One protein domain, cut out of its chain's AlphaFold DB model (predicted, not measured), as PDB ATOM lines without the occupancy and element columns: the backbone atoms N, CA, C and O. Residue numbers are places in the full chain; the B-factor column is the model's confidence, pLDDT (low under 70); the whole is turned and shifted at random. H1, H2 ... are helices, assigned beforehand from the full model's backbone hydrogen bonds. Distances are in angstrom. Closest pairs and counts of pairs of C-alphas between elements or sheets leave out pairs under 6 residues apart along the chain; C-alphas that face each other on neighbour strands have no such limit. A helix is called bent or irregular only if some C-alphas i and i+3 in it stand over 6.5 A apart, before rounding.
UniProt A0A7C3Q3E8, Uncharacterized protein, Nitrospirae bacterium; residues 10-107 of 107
ATOM      1  N   ILE A  10     -44.714  35.518   6.027       92.75
ATOM      2  CA  ILE A  10     -45.510  34.542   5.278       92.75
ATOM      3  C   ILE A  10     -46.961  35.006   5.177       92.75
ATOM      4  O   ILE A  10     -47.539  35.019   4.092       92.75
ATOM      5  N   LEU A  11     -47.569  35.407   6.292       93.19
ATOM      6  CA  LEU A  11     -48.989  35.762   6.346       93.19
ATOM      7  C   LEU A  11     -49.368  36.890   5.366       93.19
ATOM      8  O   LEU A  11     -50.322  36.673   4.613       93.19
ATOM      9  N   PRO A  12     -48.630  38.013   5.253       92.38
ATOM     10  CA  PRO A  12     -48.955  39.074   4.303       92.38
ATOM     11  C   PRO A  12     -48.929  38.582   2.861       92.38
ATOM     12  O   PRO A  12     -49.817  38.914   2.083       92.38
ATOM     13  N   TYR A  13     -47.965  37.725   2.512       91.06
ATOM     14  CA  TYR A  13     -47.839  37.192   1.157       91.06
ATOM     15  C   TYR A  13     -49.054  36.345   0.750       91.06
ATOM     16  O   TYR A  13     -49.565  36.477  -0.358       91.06
ATOM     17  N   TYR A  14     -49.552  35.498   1.653       87.62
ATOM     18  CA  TYR A  14     -50.668  34.595   1.349       87.62
ATOM     19  C   TYR A  14     -52.055  35.183   1.624       87.62
ATOM     20  O   TYR A  14     -53.051  34.633   1.150       87.62
ATOM     21  N   THR A  15     -52.153  36.237   2.437       90.44
ATOM     22  CA  THR A  15     -53.444  36.714   2.965       90.44
ATOM     23  C   THR A  15     -53.667  38.216   2.825       90.44
ATOM     24  O   THR A  15     -54.802  38.663   2.974       90.44
ATOM     25  N   GLY A  16     -52.615  38.993   2.547       91.19
ATOM     26  CA  GLY A  16     -52.637  40.456   2.587       91.19
ATOM     27  C   GLY A  16     -52.730  41.047   3.999       91.19
ATOM     28  O   GLY A  16     -52.801  42.263   4.131       91.19
ATOM     29  N   GLU A  17     -52.753  40.216   5.047       92.19
ATOM     30  CA  GLU A  17     -52.884  40.663   6.431       92.19
ATOM     31  C   GLU A  17     -51.517  40.822   7.106       92.19
ATOM     32  O   GLU A  17     -50.674  39.923   7.068       92.19
ATOM     33  N   GLU A  18     -51.330  41.958   7.770       91.25
ATOM     34  CA  GLU A  18     -50.064  42.354   8.397       91.25
ATOM     35  C   GLU A  18     -50.130  42.354   9.927       91.25
ATOM     36  O   GLU A  18     -49.109  42.516  10.593       91.25
ATOM     37  N   THR A  19     -51.323  42.172  10.502       90.62
ATOM     38  CA  THR A  19     -51.541  42.241  11.948       90.62
ATOM     39  C   THR A  19     -51.978  40.904  12.528       90.62
ATOM     40  O   THR A  19     -52.760  40.160  11.930       90.62
ATOM     41  N   LEU A  20     -51.510  40.598  13.742       91.00
ATOM     42  CA  LEU A  20     -51.931  39.386  14.441       91.00
ATOM     43  C   LEU A  20     -53.447  39.392  14.664       91.00
ATOM     44  O   LEU A  20     -54.109  38.389  14.420       91.00
ATOM     45  N   GLU A  21     -54.021  40.525  15.067       91.25
ATOM     46  CA  GLU A  21     -55.462  40.667  15.285       91.25
ATOM     47  C   GLU A  21     -56.286  40.344  14.033       91.25
ATOM     48  O   GLU A  21     -57.328  39.695  14.145       91.25
ATOM     49  N   GLY A  22     -55.840  40.772  12.850       90.31
ATOM     50  CA  GLY A  22     -56.520  40.456  11.597       90.31
ATOM     51  C   GLY A  22     -56.421  38.974  11.233       90.31
ATOM     52  O   GLY A  22     -57.419  38.360  10.846       90.31
ATOM     53  N   VAL A  23     -55.259  38.354  11.470       93.12
ATOM     54  CA  VAL A  23     -55.048  36.913  11.256       93.12
ATOM     55  C   VAL A  23     -55.965  36.086  12.153       93.12
ATOM     56  O   VAL A  23     -56.591  35.137  11.680       93.12
ATOM     57  N   LEU A  24     -56.089  36.462  13.429       93.12
ATOM     58  CA  LEU A  24     -56.907  35.736  14.405       93.12
ATOM     59  C   LEU A  24     -58.408  35.782  14.091       93.12
ATOM     60  O   LEU A  24     -59.132  34.843  14.409       93.12
ATOM     61  N   LYS A  25     -58.886  36.836  13.423       93.25
ATOM     62  CA  LYS A  25     -60.300  36.977  13.038       93.25
ATOM     63  C   LYS A  25     -60.702  36.103  11.852       93.25
ATOM     64  O   LYS A  25     -61.896  35.936  11.607       93.25
ATOM     65  N   ASN A  26     -59.743  35.553  11.104       92.75
ATOM     66  CA  ASN A  26     -60.023  34.784   9.898       92.75
ATOM     67  C   ASN A  26     -59.542  33.327  10.023       92.75
ATOM     68  O   ASN A  26     -58.338  33.054   9.948       92.75
ATOM     69  N   PRO A  27     -60.463  32.347  10.088       90.69
ATOM     70  CA  PRO A  27     -60.113  30.930  10.182       90.69
ATOM     71  C   PRO A  27     -59.214  30.416   9.053       90.69
ATOM     72  O   PRO A  27     -58.497  29.432   9.238       90.69
ATOM     73  N   ARG A  28     -59.240  31.040   7.867       90.50
ATOM     74  CA  ARG A  28     -58.349  30.663   6.760       90.50
ATOM     75  C   ARG A  28     -56.910  31.099   7.026       90.50
ATOM     76  O   ARG A  28     -56.000  30.345   6.694       90.50
ATOM     77  N   TYR A  29     -56.711  32.262   7.643       93.94
ATOM     78  CA  TYR A  29     -55.383  32.821   7.917       93.94
ATOM     79  C   TYR A  29     -54.732  32.091   9.094       93.94
ATOM     80  O   TYR A  29     -53.561  31.725   9.028       93.94
ATOM     81  N   LEU A  30     -55.531  31.727  10.103       93.44
ATOM     82  CA  LEU A  30     -55.106  30.871  11.217       93.44
ATOM     83  C   LEU A  30     -54.456  29.554  10.766       93.44
ATOM     84  O   LEU A  30     -53.490  29.096  11.375       93.44
ATOM     85  N   ARG A  31     -54.923  28.956   9.661       92.50
ATOM     86  CA  ARG A  31     -54.337  27.718   9.109       92.50
ATOM     87  C   ARG A  31     -52.904  27.893   8.600       92.50
ATOM     88  O   ARG A  31     -52.228  26.890   8.372       92.50
ATOM     89  N   LEU A  32     -52.457  29.130   8.394       95.19
ATOM     90  CA  LEU A  32     -51.110  29.477   7.944       95.19
ATOM     91  C   LEU A  32     -50.226  30.002   9.078       95.19
ATOM     92  O   LEU A  32     -49.009  29.993   8.933       95.19
ATOM     93  N   LEU A  33     -50.806  30.392  10.217       96.62
ATOM     94  CA  LEU A  33     -50.076  30.998  11.335       96.62
ATOM     95  C   LEU A  33     -48.905  30.133  11.822       96.62
ATOM     96  O   LEU A  33     -47.845  30.650  12.145       96.62
ATOM     97  N   TRP A  34     -49.050  28.808  11.818       97.06
ATOM     98  CA  TRP A  34     -47.970  27.909  12.238       97.06
ATOM     99  C   TRP A  34     -46.723  27.987  11.338       97.06
ATOM    100  O   TRP A  34     -45.626  27.732  11.824       97.06
ATOM    101  N   LEU A  35     -46.868  28.353  10.057       96.94
ATOM    102  CA  LEU A  35     -45.735  28.556   9.145       96.94
ATOM    103  C   LEU A  35     -44.988  29.838   9.496       96.94
ATOM    104  O   LEU A  35     -43.761  29.829   9.544       96.94
ATOM    105  N   GLU A  36     -45.732  30.903   9.806       96.12
ATOM    106  CA  GLU A  36     -45.165  32.145  10.328       96.12
ATOM    107  C   GLU A  36     -44.367  31.861  11.606       96.12
ATOM    108  O   GLU A  36     -43.195  32.207  11.692       96.12
ATOM    109  N   VAL A  37     -44.943  31.120  12.556       96.44
ATOM    110  CA  VAL A  37     -44.248  30.744  13.797       96.44
ATOM    111  C   VAL A  37     -43.006  29.886  13.542       96.44
ATOM    112  O   VAL A  37     -41.999  30.008  14.247       96.44
ATOM    113  N   LEU A  38     -43.074  28.985  12.561       97.00
ATOM    114  CA  LEU A  38     -41.996  28.055  12.240       97.00
ATOM    115  C   LEU A  38     -40.808  28.745  11.566       97.00
ATOM    116  O   LEU A  38     -39.668  28.410  11.887       97.00
ATOM    117  N   LEU A  39     -41.060  29.679  10.651       95.62
ATOM    118  CA  LEU A  39     -40.037  30.213   9.750       95.62
ATOM    119  C   LEU A  39     -39.642  31.662  10.067       95.62
ATOM    120  O   LEU A  39     -38.528  32.059   9.734       95.62
ATOM    121  N   ASN A  40     -40.491  32.427  10.762       93.06
ATOM    122  CA  ASN A  40     -40.171  33.779  11.213       93.06
ATOM    123  C   ASN A  40     -39.635  33.766  12.653       93.06
ATOM    124  O   ASN A  40     -40.375  33.581  13.624       93.06
ATOM    125  N   GLY A  41     -38.320  33.953  12.776       90.06
ATOM    126  CA  GLY A  41     -37.608  33.974  14.053       90.06
ATOM    127  C   GLY A  41     -37.584  35.318  14.777       90.06
ATOM    128  O   GLY A  41     -37.110  35.354  15.911       90.06
ATOM    129  N   GLU A  42     -38.044  36.400  14.147       90.38
ATOM    130  CA  GLU A  42     -37.959  37.755  14.713       90.38
ATOM    131  C   GLU A  42     -39.083  38.036  15.713       90.38
ATOM    132  O   GLU A  42     -38.919  38.830  16.642       90.38
ATOM    133  N   ILE A  43     -40.212  37.340  15.564       91.25
ATOM    134  CA  ILE A  43     -41.384  37.538  16.411       91.25
ATOM    135  C   ILE A  43     -41.254  36.706  17.693       91.25
ATOM    136  O   ILE A  43     -41.090  35.479  17.632       91.25
ATOM    137  N   PRO A  44     -41.384  37.327  18.880       91.50
ATOM    138  CA  PRO A  44     -41.305  36.632  20.156       91.50
ATOM    139  C   PRO A  44     -42.618  35.891  20.463       91.50
ATOM    140  O   PRO A  44     -43.333  36.224  21.402       91.50
ATOM    141  N   TRP A  45     -42.931  34.837  19.701       93.19
ATOM    142  CA  TRP A  45     -44.203  34.095  19.775       93.19
ATOM    143  C   TRP A  45     -44.607  33.621  21.174       93.19
ATOM    144  O   TRP A  45     -45.795  33.496  21.463       93.19
ATOM    145  N   LYS A  46     -43.633  33.403  22.065       92.56
ATOM    146  CA  LYS A  46     -43.882  33.046  23.467       92.56
ATOM    147  C   LYS A  46     -44.698  34.101  24.228       92.56
ATOM    148  O   LYS A  46     -45.447  33.732  25.125       92.56
ATOM    149  N   ALA A  47     -44.591  35.378  23.853       93.44
ATOM    150  CA  ALA A  47     -45.340  36.478  24.462       93.44
ATOM    151  C   ALA A  47     -46.844  36.452  24.132       93.44
ATOM    152  O   ALA A  47     -47.619  37.110  24.813       93.44
ATOM    153  N   TYR A  48     -47.244  35.680  23.118       93.62
ATOM    154  CA  TYR A  48     -48.613  35.609  22.602       93.62
ATOM    155  C   TYR A  48     -49.304  34.269  22.917       93.62
ATOM    156  O   TYR A  48     -50.358  33.965  22.360       93.62
ATOM    157  N   LEU A  49     -48.708  33.424  23.771       94.81
ATOM    158  CA  LEU A  49     -49.235  32.087  24.094       94.81
ATOM    159  C   LEU A  49     -50.464  32.108  25.016       94.81
ATOM    160  O   LEU A  49     -51.082  31.061  25.234       94.81
ATOM    161  N   ASP A  50     -50.817  33.266  25.567       95.31
ATOM    162  CA  ASP A  50     -52.105  33.517  26.216       95.31
ATOM    163  C   ASP A  50     -53.270  33.382  25.221       95.31
ATOM    164  O   ASP A  50     -54.357  32.952  25.607       95.31
ATOM    165  N   ARG A  51     -53.021  33.643  23.930       94.50
ATOM    166  CA  ARG A  51     -53.992  33.451  22.848       94.50
ATOM    167  C   ARG A  51     -54.037  31.976  22.404       94.50
ATOM    168  O   ARG A  51     -53.015  31.453  21.941       94.50
ATOM    169  N   PRO A  52     -55.190  31.282  22.502       95.62
ATOM    170  CA  PRO A  52     -55.293  29.854  22.187       95.62
ATOM    171  C   PRO A  52     -54.862  29.495  20.762       95.62
ATOM    172  O   PRO A  52     -54.172  28.501  20.557       95.62
ATOM    173  N   GLU A  53     -55.215  30.318  19.780       96.00
ATOM    174  CA  GLU A  53     -54.912  30.078  18.370       96.00
ATOM    175  C   GLU A  53     -53.407  30.153  18.098       96.00
ATOM    176  O   GLU A  53     -52.853  29.330  17.364       96.00
ATOM    177  N   VAL A  54     -52.730  31.117  18.733       96.25
ATOM    178  CA  VAL A  54     -51.272  31.259  18.653       96.25
ATOM    179  C   VAL A  54     -50.598  30.089  19.349       96.25
ATOM    180  O   VAL A  54     -49.655  29.522  18.801       96.25
ATOM    181  N   ARG A  55     -51.106  29.669  20.514       97.00
ATOM    182  CA  ARG A  55     -50.611  28.478  21.207       97.00
ATOM    183  C   ARG A  55     -50.704  27.247  20.312       97.00
ATOM    184  O   ARG A  55     -49.691  26.595  20.093       97.00
ATOM    185  N   THR A  56     -51.864  26.967  19.721       96.62
ATOM    186  CA  THR A  56     -52.032  25.829  18.803       96.62
ATOM    187  C   THR A  56     -51.061  25.895  17.620       96.62
ATOM    188  O   THR A  56     -50.435  24.890  17.270       96.62
ATOM    189  N   ALA A  57     -50.887  27.075  17.020       97.19
ATOM    190  CA  ALA A  57     -49.928  27.273  15.939       97.19
ATOM    191  C   ALA A  57     -48.475  27.043  16.395       97.19
ATOM    192  O   ALA A  57     -47.707  26.393  15.684       97.19
ATOM    193  N   TYR A  58     -48.112  27.518  17.588       97.38
ATOM    194  CA  TYR A  58     -46.783  27.365  18.178       97.38
ATOM    195  C   TYR A  58     -46.437  25.911  18.471       97.38
ATOM    196  O   TYR A  58     -45.358  25.439  18.117       97.38
ATOM    197  N   GLU A  59     -47.362  25.168  19.068       96.88
ATOM    198  CA  GLU A  59     -47.162  23.754  19.373       96.88
ATOM    199  C   GLU A  59     -46.958  22.931  18.104       96.88
ATOM    200  O   GLU A  59     -46.038  22.112  18.030       96.88
ATOM    201  N   LYS A  60     -47.769  23.202  17.076       97.56
ATOM    202  CA  LYS A  60     -47.608  22.595  15.757       97.56
ATOM    203  C   LYS A  60     -46.256  22.952  15.142       97.56
ATOM    204  O   LYS A  60     -45.555  22.055  14.680       97.56
ATOM    205  N   ALA A  61     -45.858  24.223  15.179       97.44
ATOM    206  CA  ALA A  61     -44.552  24.657  14.692       97.44
ATOM    207  C   ALA A  61     -43.400  23.946  15.424       97.44
ATOM    208  O   ALA A  61     -42.452  23.520  14.775       97.44
ATOM    209  N   CYS A  62     -43.492  23.725  16.740       97.56
ATOM    210  CA  CYS A  62     -42.481  22.979  17.502       97.56
ATOM    211  C   CYS A  62     -42.370  21.511  17.060       97.56
ATOM    212  O   CYS A  62     -41.262  20.983  16.928       97.56
ATOM    213  N   VAL A  63     -43.502  20.852  16.781       97.94
ATOM    214  CA  VAL A  63     -43.504  19.490  16.219       97.94
ATOM    215  C   VAL A  63     -42.820  19.493  14.852       97.94
ATOM    216  O   VAL A  63     -41.862  18.754  14.648       97.94
ATOM    217  N   TRP A  64     -43.231  20.370  13.935       97.81
ATOM    218  CA  TRP A  64     -42.620  20.463  12.603       97.81
ATOM    219  C   TRP A  64     -41.128  20.798  12.656       97.81
ATOM    220  O   TRP A  64     -40.331  20.168  11.963       97.81
ATOM    221  N   TYR A  65     -40.730  21.727  13.523       97.31
ATOM    222  CA  TYR A  65     -39.331  22.064  13.754       97.31
ATOM    223  C   TYR A  65     -38.532  20.866  14.256       97.31
ATOM    224  O   TYR A  65     -37.406  20.673  13.825       97.31
ATOM    225  N   THR A  66     -39.102  20.030  15.121       97.00
ATOM    226  CA  THR A  66     -38.423  18.823  15.611       97.00
ATOM    227  C   THR A  66     -38.137  17.838  14.479       97.00
ATOM    228  O   THR A  66     -37.028  17.319  14.387       97.00
ATOM    229  N   HIS A  67     -39.110  17.619  13.590       96.38
ATOM    230  CA  HIS A  67     -38.973  16.703  12.451       96.38
ATOM    231  C   HIS A  67     -38.049  17.242  11.351       96.38
ATOM    232  O   HIS A  67     -37.309  16.478  10.741       96.38
ATOM    233  N   PHE A  68     -38.060  18.556  11.114       95.94
ATOM    234  CA  PHE A  68     -37.345  19.195  10.003       95.94
ATOM    235  C   PHE A  68     -36.269  20.184  10.464       95.94
ATOM    236  O   PHE A  68     -35.947  21.134   9.746       95.94
ATOM    237  N   LYS A  69     -35.700  19.963  11.653       94.75
ATOM    238  CA  LYS A  69     -34.806  20.902  12.347       94.75
ATOM    239  C   LYS A  69     -33.697  21.434  11.452       94.75
ATOM    240  O   LYS A  69     -33.590  22.645  11.275       94.75
ATOM    241  N   THR A  70     -32.912  20.532  10.869       93.44
ATOM    242  CA  THR A  70     -31.783  20.888  10.003       93.44
ATOM    243  C   THR A  70     -32.246  21.732   8.824       93.44
ATOM    244  O   THR A  70     -31.666  22.771   8.548       93.44
ATOM    245  N   MET A  71     -33.340  21.340   8.170       94.25
ATOM    246  CA  MET A  71     -33.842  22.049   6.997       94.25
ATOM    247  C   MET A  71     -34.332  23.459   7.340       94.25
ATOM    248  O   MET A  71     -34.012  24.400   6.620       94.25
ATOM    249  N   VAL A  72     -35.044  23.625   8.458       94.75
ATOM    250  CA  VAL A  72     -35.469  24.949   8.930       94.75
ATOM    251  C   VAL A  72     -34.253  25.802   9.296       94.75
ATOM    252  O   VAL A  72     -34.162  26.936   8.844       94.75
ATOM    253  N   GLN A  73     -33.291  25.267  10.053       92.44
ATOM    254  CA  GLN A  73     -32.097  26.015  10.472       92.44
ATOM    255  C   GLN A  73     -31.190  26.423   9.306       92.44
ATOM    256  O   GLN A  73     -30.587  27.488   9.359       92.44
ATOM    257  N   THR A  74     -31.098  25.605   8.256       91.19
ATOM    258  CA  THR A  74     -30.309  25.943   7.064       91.19
ATOM    259  C   THR A  74     -30.915  27.111   6.286       91.19
ATOM    260  O   THR A  74     -30.177  27.941   5.767       91.19
ATOM    261  N   HIS A  75     -32.243  27.189   6.209       90.12
ATOM    262  CA  HIS A  75     -32.944  28.167   5.368       90.12
ATOM    263  C   HIS A  75     -33.454  29.392   6.131       90.12
ATOM    264  O   HIS A  75     -33.914  30.350   5.521       90.12
ATOM    265  N   THR A  76     -33.410  29.373   7.464       88.25
ATOM    266  CA  THR A  76     -33.914  30.468   8.297       88.25
ATOM    267  C   THR A  76     -32.924  30.775   9.415       88.25
ATOM    268  O   THR A  76     -32.447  29.879  10.110       88.25
ATOM    269  N   ARG A  77     -32.633  32.059   9.649       82.88
ATOM    270  CA  ARG A  77     -31.719  32.511  10.719       82.88
ATOM    271  C   ARG A  77     -32.417  32.659  12.075       82.88
ATOM    272  O   ARG A  77     -32.123  33.570  12.845       82.88
ATOM    273  N   ARG A  78     -33.384  31.786  12.368       89.19
ATOM    274  CA  ARG A  78     -34.190  31.869  13.591       89.19
ATOM    275  C   ARG A  78     -33.503  31.215  14.799       89.19
ATOM    276  O   ARG A  78     -32.812  30.205  14.644       89.19
ATOM    277  N   PRO A  79     -33.794  31.675  16.029       89.38
ATOM    278  CA  PRO A  79     -33.514  30.901  17.235       89.38
ATOM    279  C   PRO A  79     -34.257  29.554  17.212       89.38
ATOM    280  O   PRO A  79     -35.380  29.492  16.695       89.38
ATOM    281  N   PRO A  80     -33.690  28.474  17.777       92.00
ATOM    282  CA  PRO A  80     -34.339  27.164  17.797       92.00
ATOM    283  C   PRO A  80     -35.697  27.208  18.517       92.00
ATOM    284  O   PRO A  80     -35.840  27.887  19.535       92.00
ATOM    285  N   LEU A  81     -36.696  26.476  18.003       94.88
ATOM    286  CA  LEU A  81     -37.912  26.185  18.774       94.88
ATOM    287  C   LEU A  81     -37.656  25.083  19.795       94.88
ATOM    288  O   LEU A  81     -36.689  24.323  19.710       94.88
ATOM    289  N   GLU A  82     -38.582  24.985  20.741       95.25
ATOM    290  CA  GLU A  82     -38.658  23.853  21.650       95.25
ATOM    291  C   GLU A  82     -38.835  22.549  20.869       95.25
ATOM    292  O   GLU A  82     -39.594  22.463  19.901       95.25
ATOM    293  N   THR A  83     -38.118  21.514  21.299       94.25
ATOM    294  CA  THR A  83     -38.305  20.168  20.768       94.25
ATOM    295  C   THR A  83     -39.589  19.582  21.334       94.25
ATOM    296  O   THR A  83     -39.800  19.576  22.545       94.25
ATOM    297  N   ARG A  84     -40.453  19.074  20.456       94.94
ATOM    298  CA  ARG A  84     -41.738  18.484  20.823       94.94
ATOM    299  C   ARG A  84     -42.009  17.250  19.971       94.94
ATOM    300  O   ARG A  84     -41.977  17.308  18.744       94.94
ATOM    301  N   SER A  85     -42.317  16.135  20.628       91.75
ATOM    302  CA  SER A  85     -42.781  14.920  19.958       91.75
ATOM    303  C   SER A  85     -44.204  15.105  19.438       91.75
ATOM    304  O   SER A  85     -45.065  15.631  20.141       91.75
ATOM    305  N   GLY A  86     -44.478  14.620  18.234       93.00
ATOM    306  CA  GLY A  86     -45.811  14.657  17.647       93.00
ATOM    307  C   GLY A  86     -45.812  14.063  16.248       93.00
ATOM    308  O   GLY A  86     -44.752  13.839  15.662       93.00
ATOM    309  N   ARG A  87     -47.002  13.794  15.711       91.38
ATOM    310  CA  ARG A  87     -47.162  13.383  14.312       91.38
ATOM    311  C   ARG A  87     -47.319  14.622  13.438       91.38
ATOM    312  O   ARG A  87     -48.029  15.550  13.814       91.38
ATOM    313  N   ILE A  88     -46.675  14.614  12.278       93.38
ATOM    314  CA  ILE A  88     -46.898  15.612  11.229       93.38
ATOM    315  C   ILE A  88     -48.008  15.135  10.292       93.38
ATOM    316  O   ILE A  88     -48.112  13.940  10.007       93.38
ATOM    317  N   ASP A  89     -48.827  16.063   9.801       92.25
ATOM    318  CA  ASP A  89     -49.730  15.785   8.686       92.25
ATOM    319  C   ASP A  89     -48.976  16.002   7.370       92.25
ATOM    320  O   ASP A  89     -48.689  17.132   6.969       92.25
ATOM    321  N   LEU A  90     -48.661  14.909   6.677       90.00
ATOM    322  CA  LEU A  90     -47.944  14.958   5.401       90.00
ATOM    323  C   LEU A  90     -48.728  15.686   4.299       90.00
ATOM    324  O   LEU A  90     -48.121  16.154   3.339       90.00
ATOM    325  N   ARG A  91     -50.049  15.865   4.440       92.88
ATOM    326  CA  ARG A  91     -50.845  16.678   3.504       92.88
ATOM    327  C   ARG A  91     -50.416  18.145   3.508       92.88
ATOM    328  O   ARG A  91     -50.599  18.843   2.515       92.88
ATOM    329  N   GLU A  92     -49.820  18.612   4.601       94.44
ATOM    330  CA  GLU A  92     -49.317  19.979   4.734       94.44
ATOM    331  C   GLU A  92     -47.846  20.120   4.320       94.44
ATOM    332  O   GLU A  92     -47.343  21.240   4.234       94.44
ATOM    333  N   TYR A  93     -47.169  19.012   3.998       94.81
ATOM    334  CA  TYR A  93     -45.746  19.001   3.647       94.81
ATOM    335  C   TYR A  93     -45.437  19.860   2.422       94.81
ATOM    336  O   TYR A  93     -44.492  20.644   2.434       94.81
ATOM    337  N   ARG A  94     -46.286  19.792   1.389       94.12
ATOM    338  CA  ARG A  94     -46.142  20.643   0.200       94.12
ATOM    339  C   ARG A  94     -46.182  22.130   0.557       94.12
ATOM    340  O   ARG A  94     -45.338  22.890   0.103       94.12
ATOM    341  N   LYS A  95     -47.135  22.526   1.400       94.19
ATOM    342  CA  LYS A  95     -47.294  23.919   1.829       94.19
ATOM    343  C   LYS A  95     -46.103  24.393   2.663       94.19
ATOM    344  O   LYS A  95     -45.665  25.528   2.523       94.19
ATOM    345  N   PHE A  96     -45.566  23.516   3.507       96.06
ATOM    346  CA  PHE A  96     -44.332  23.784   4.234       96.06
ATOM    347  C   PHE A  96     -43.152  24.043   3.293       96.06
ATOM    348  O   PHE A  96     -42.465  25.043   3.475       96.06
ATOM    349  N   LEU A  97     -42.946  23.199   2.278       95.00
ATOM    350  CA  LEU A  97     -41.883  23.409   1.292       95.00
ATOM    351  C   LEU A  97     -42.068  24.715   0.508       95.00
ATOM    352  O   LEU A  97     -41.098  25.433   0.297       95.00
ATOM    353  N   GLU A  98     -43.298  25.045   0.108       94.19
ATOM    354  CA  GLU A  98     -43.609  26.313  -0.568       94.19
ATOM    355  C   GLU A  98     -43.232  27.520   0.306       94.19
ATOM    356  O   GLU A  98     -42.521  28.413  -0.155       94.19
ATOM    357  N   ALA A  99     -43.627  27.516   1.582       94.75
ATOM    358  CA  ALA A  99     -43.291  28.587   2.516       94.75
ATOM    359  C   ALA A  99     -41.785  28.654   2.824       94.75
ATOM    360  O   ALA A  99     -41.220  29.743   2.907       94.75
ATOM    361  N   LEU A 100     -41.119  27.504   2.964       93.88
ATOM    362  CA  LEU A 100     -39.676  27.436   3.187       93.88
ATOM    363  C   LEU A 100     -38.906  28.016   1.996       93.88
ATOM    364  O   LEU A 100     -38.015  28.840   2.190       93.88
ATOM    365  N   ASN A 101     -39.273  27.627   0.772       92.19
ATOM    366  CA  ASN A 101     -38.678  28.161  -0.452       92.19
ATOM    367  C   ASN A 101     -38.881  29.675  -0.544       92.19
ATOM    368  O   ASN A 101     -37.924  30.398  -0.808       92.19
ATOM    369  N   PHE A 102     -40.093  30.159  -0.257       91.94
ATOM    370  CA  PHE A 102     -40.385  31.590  -0.220       91.94
ATOM    371  C   PHE A 102     -39.454  32.338   0.747       91.94
ATOM    372  O   PHE A 102     -38.793  33.289   0.335       91.94
ATOM    373  N   VAL A 103     -39.318  31.879   1.997       90.19
ATOM    374  CA  VAL A 103     -38.432  32.533   2.982       90.19
ATOM    375  C   VAL A 103     -36.962  32.459   2.556       90.19
ATOM    376  O   VAL A 103     -36.231  33.436   2.701       90.19
ATOM    377  N   SER A 104     -36.544  31.343   1.956       86.75
ATOM    378  CA  SER A 104     -35.170  31.154   1.470       86.75
ATOM    379  C   SER A 104     -34.799  32.136   0.360       86.75
ATOM    380  O   SER A 104     -33.662  32.584   0.301       86.75
ATOM    381  N   THR A 105     -35.749  32.496  -0.510       84.12
ATOM    382  CA  THR A 105     -35.522  33.483  -1.583       84.12
ATOM    383  C   THR A 105     -35.503  34.937  -1.111       84.12
ATOM    384  O   THR A 105     -35.088  35.810  -1.865       84.12
ATOM    385  N   GLN A 106     -35.962  35.200   0.115       70.62
ATOM    386  CA  GLN A 106     -36.006  36.534   0.723       70.62
ATOM    387  C   GLN A 106     -34.824  36.786   1.681       70.62
ATOM    388  O   GLN A 106     -34.722  37.881   2.234       70.62
ATOM    389  N   SER A 107     -33.983  35.767   1.921       55.84
ATOM    390  CA  SER A 107     -32.919  35.738   2.943       55.84
ATOM    391  C   SER A 107     -31.524  36.055   2.409       55.84
ATOM    392  O   SER A 107     -31.270  35.809   1.211       55.84
TER     393      SER A 107
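This is residues 10 to 107 of the 107 residues of an uncharacterized protein of Nitrospirae bacterium (UniProt A0A7C3Q3E8). One helix, H3, runs through the middle of a rounded, all-helix domain, with the long helix H5 crossing it on one side and the long helix H7 crossing near its last residues on another. The short helix H1 packs on H3, H2 meets residues 29 to 33 of H3 at a corner, H4 packs on residues 54 to 58 of H5, H6 packs on residues 100 to 104 of H7, and the long link of residues 76 to 89 loops round the outside of H5 to reach H7. The printed part has 98 residues with seven named helices, H1 to H7 in order along the chain, and no named strand. It is compact, with a radius of gyration of the C-alphas of 12.5 A and spans of 32 by 28 by 27 A.

H1 is residues 11 to 15, beginning at C-alpha 11 (-48.989, 35.762, 6.346), and H2 is residues 20 to 25. H3, residues 27 to 39, is 20.1 A long and irregular: C-alphas 31 and 34 are 7.1 A apart. H4 is residues 45 to 48. H5, residues 52 to 67, is 23.1 A long and begins at C-alpha 52 (-55.293, 29.854, 22.187). H6, residues 69 to 75, is 10.2 A long. H7, residues 90 to 105, is 23.4 A long and ends at C-alpha 105 (-35.522, 33.483, -1.583); it is only just irregular, with C-alphas 91 and 94 7.0 A apart.

H3 is the hub, touching four helices. It touches H1, the closest C-alphas being those of Thr 15 and Tyr 29, 6.6 A apart. H2 and H3 touch only at the corner, Val 23 to Tyr 29, with closest C-alphas 5.3 A apart. H3 and H5 touch at a steep tilt of 44 degrees, the same way; their closest C-alphas, Trp 34 and Ala 57, are 4.2 A apart. H3, with residues 35 to 39 alone, touches H7 at a steep tilt of 59 degrees, closest C-alphas Leu 35 and Phe 96, 7.0 A. H4 touches H5, Tyr 48 to Val 54, with closest C-alphas 6.4 A apart. H6 and H7 touch at a shallow tilt of 34 degrees, only just short of steep, closest C-alphas His 75 and Ser 104, 5.4 A. The packing is mostly crossed, but only just, with 1 of 3 pairs at a shallow tilt. H5 and H7 are apart. In H1, H2, H5 and H6 every O i to N i+4 pair is within hydrogen-bond range; H7 has 10 of 12, H3 has 4 of 9 beside 7 of 10 O i to N i+3 pairs, and H4 is too short for such a pair.

The C-alphas of Lys 25 and Thr 70, the two farthest apart, are 32.9 A apart. The printed part has no cut and ends at residue 107, the chain's last. The link from H6 to H7 is long, and the other links are tight. Mean pLDDT of the printed part is 92.8, with residue 107 alone under 70.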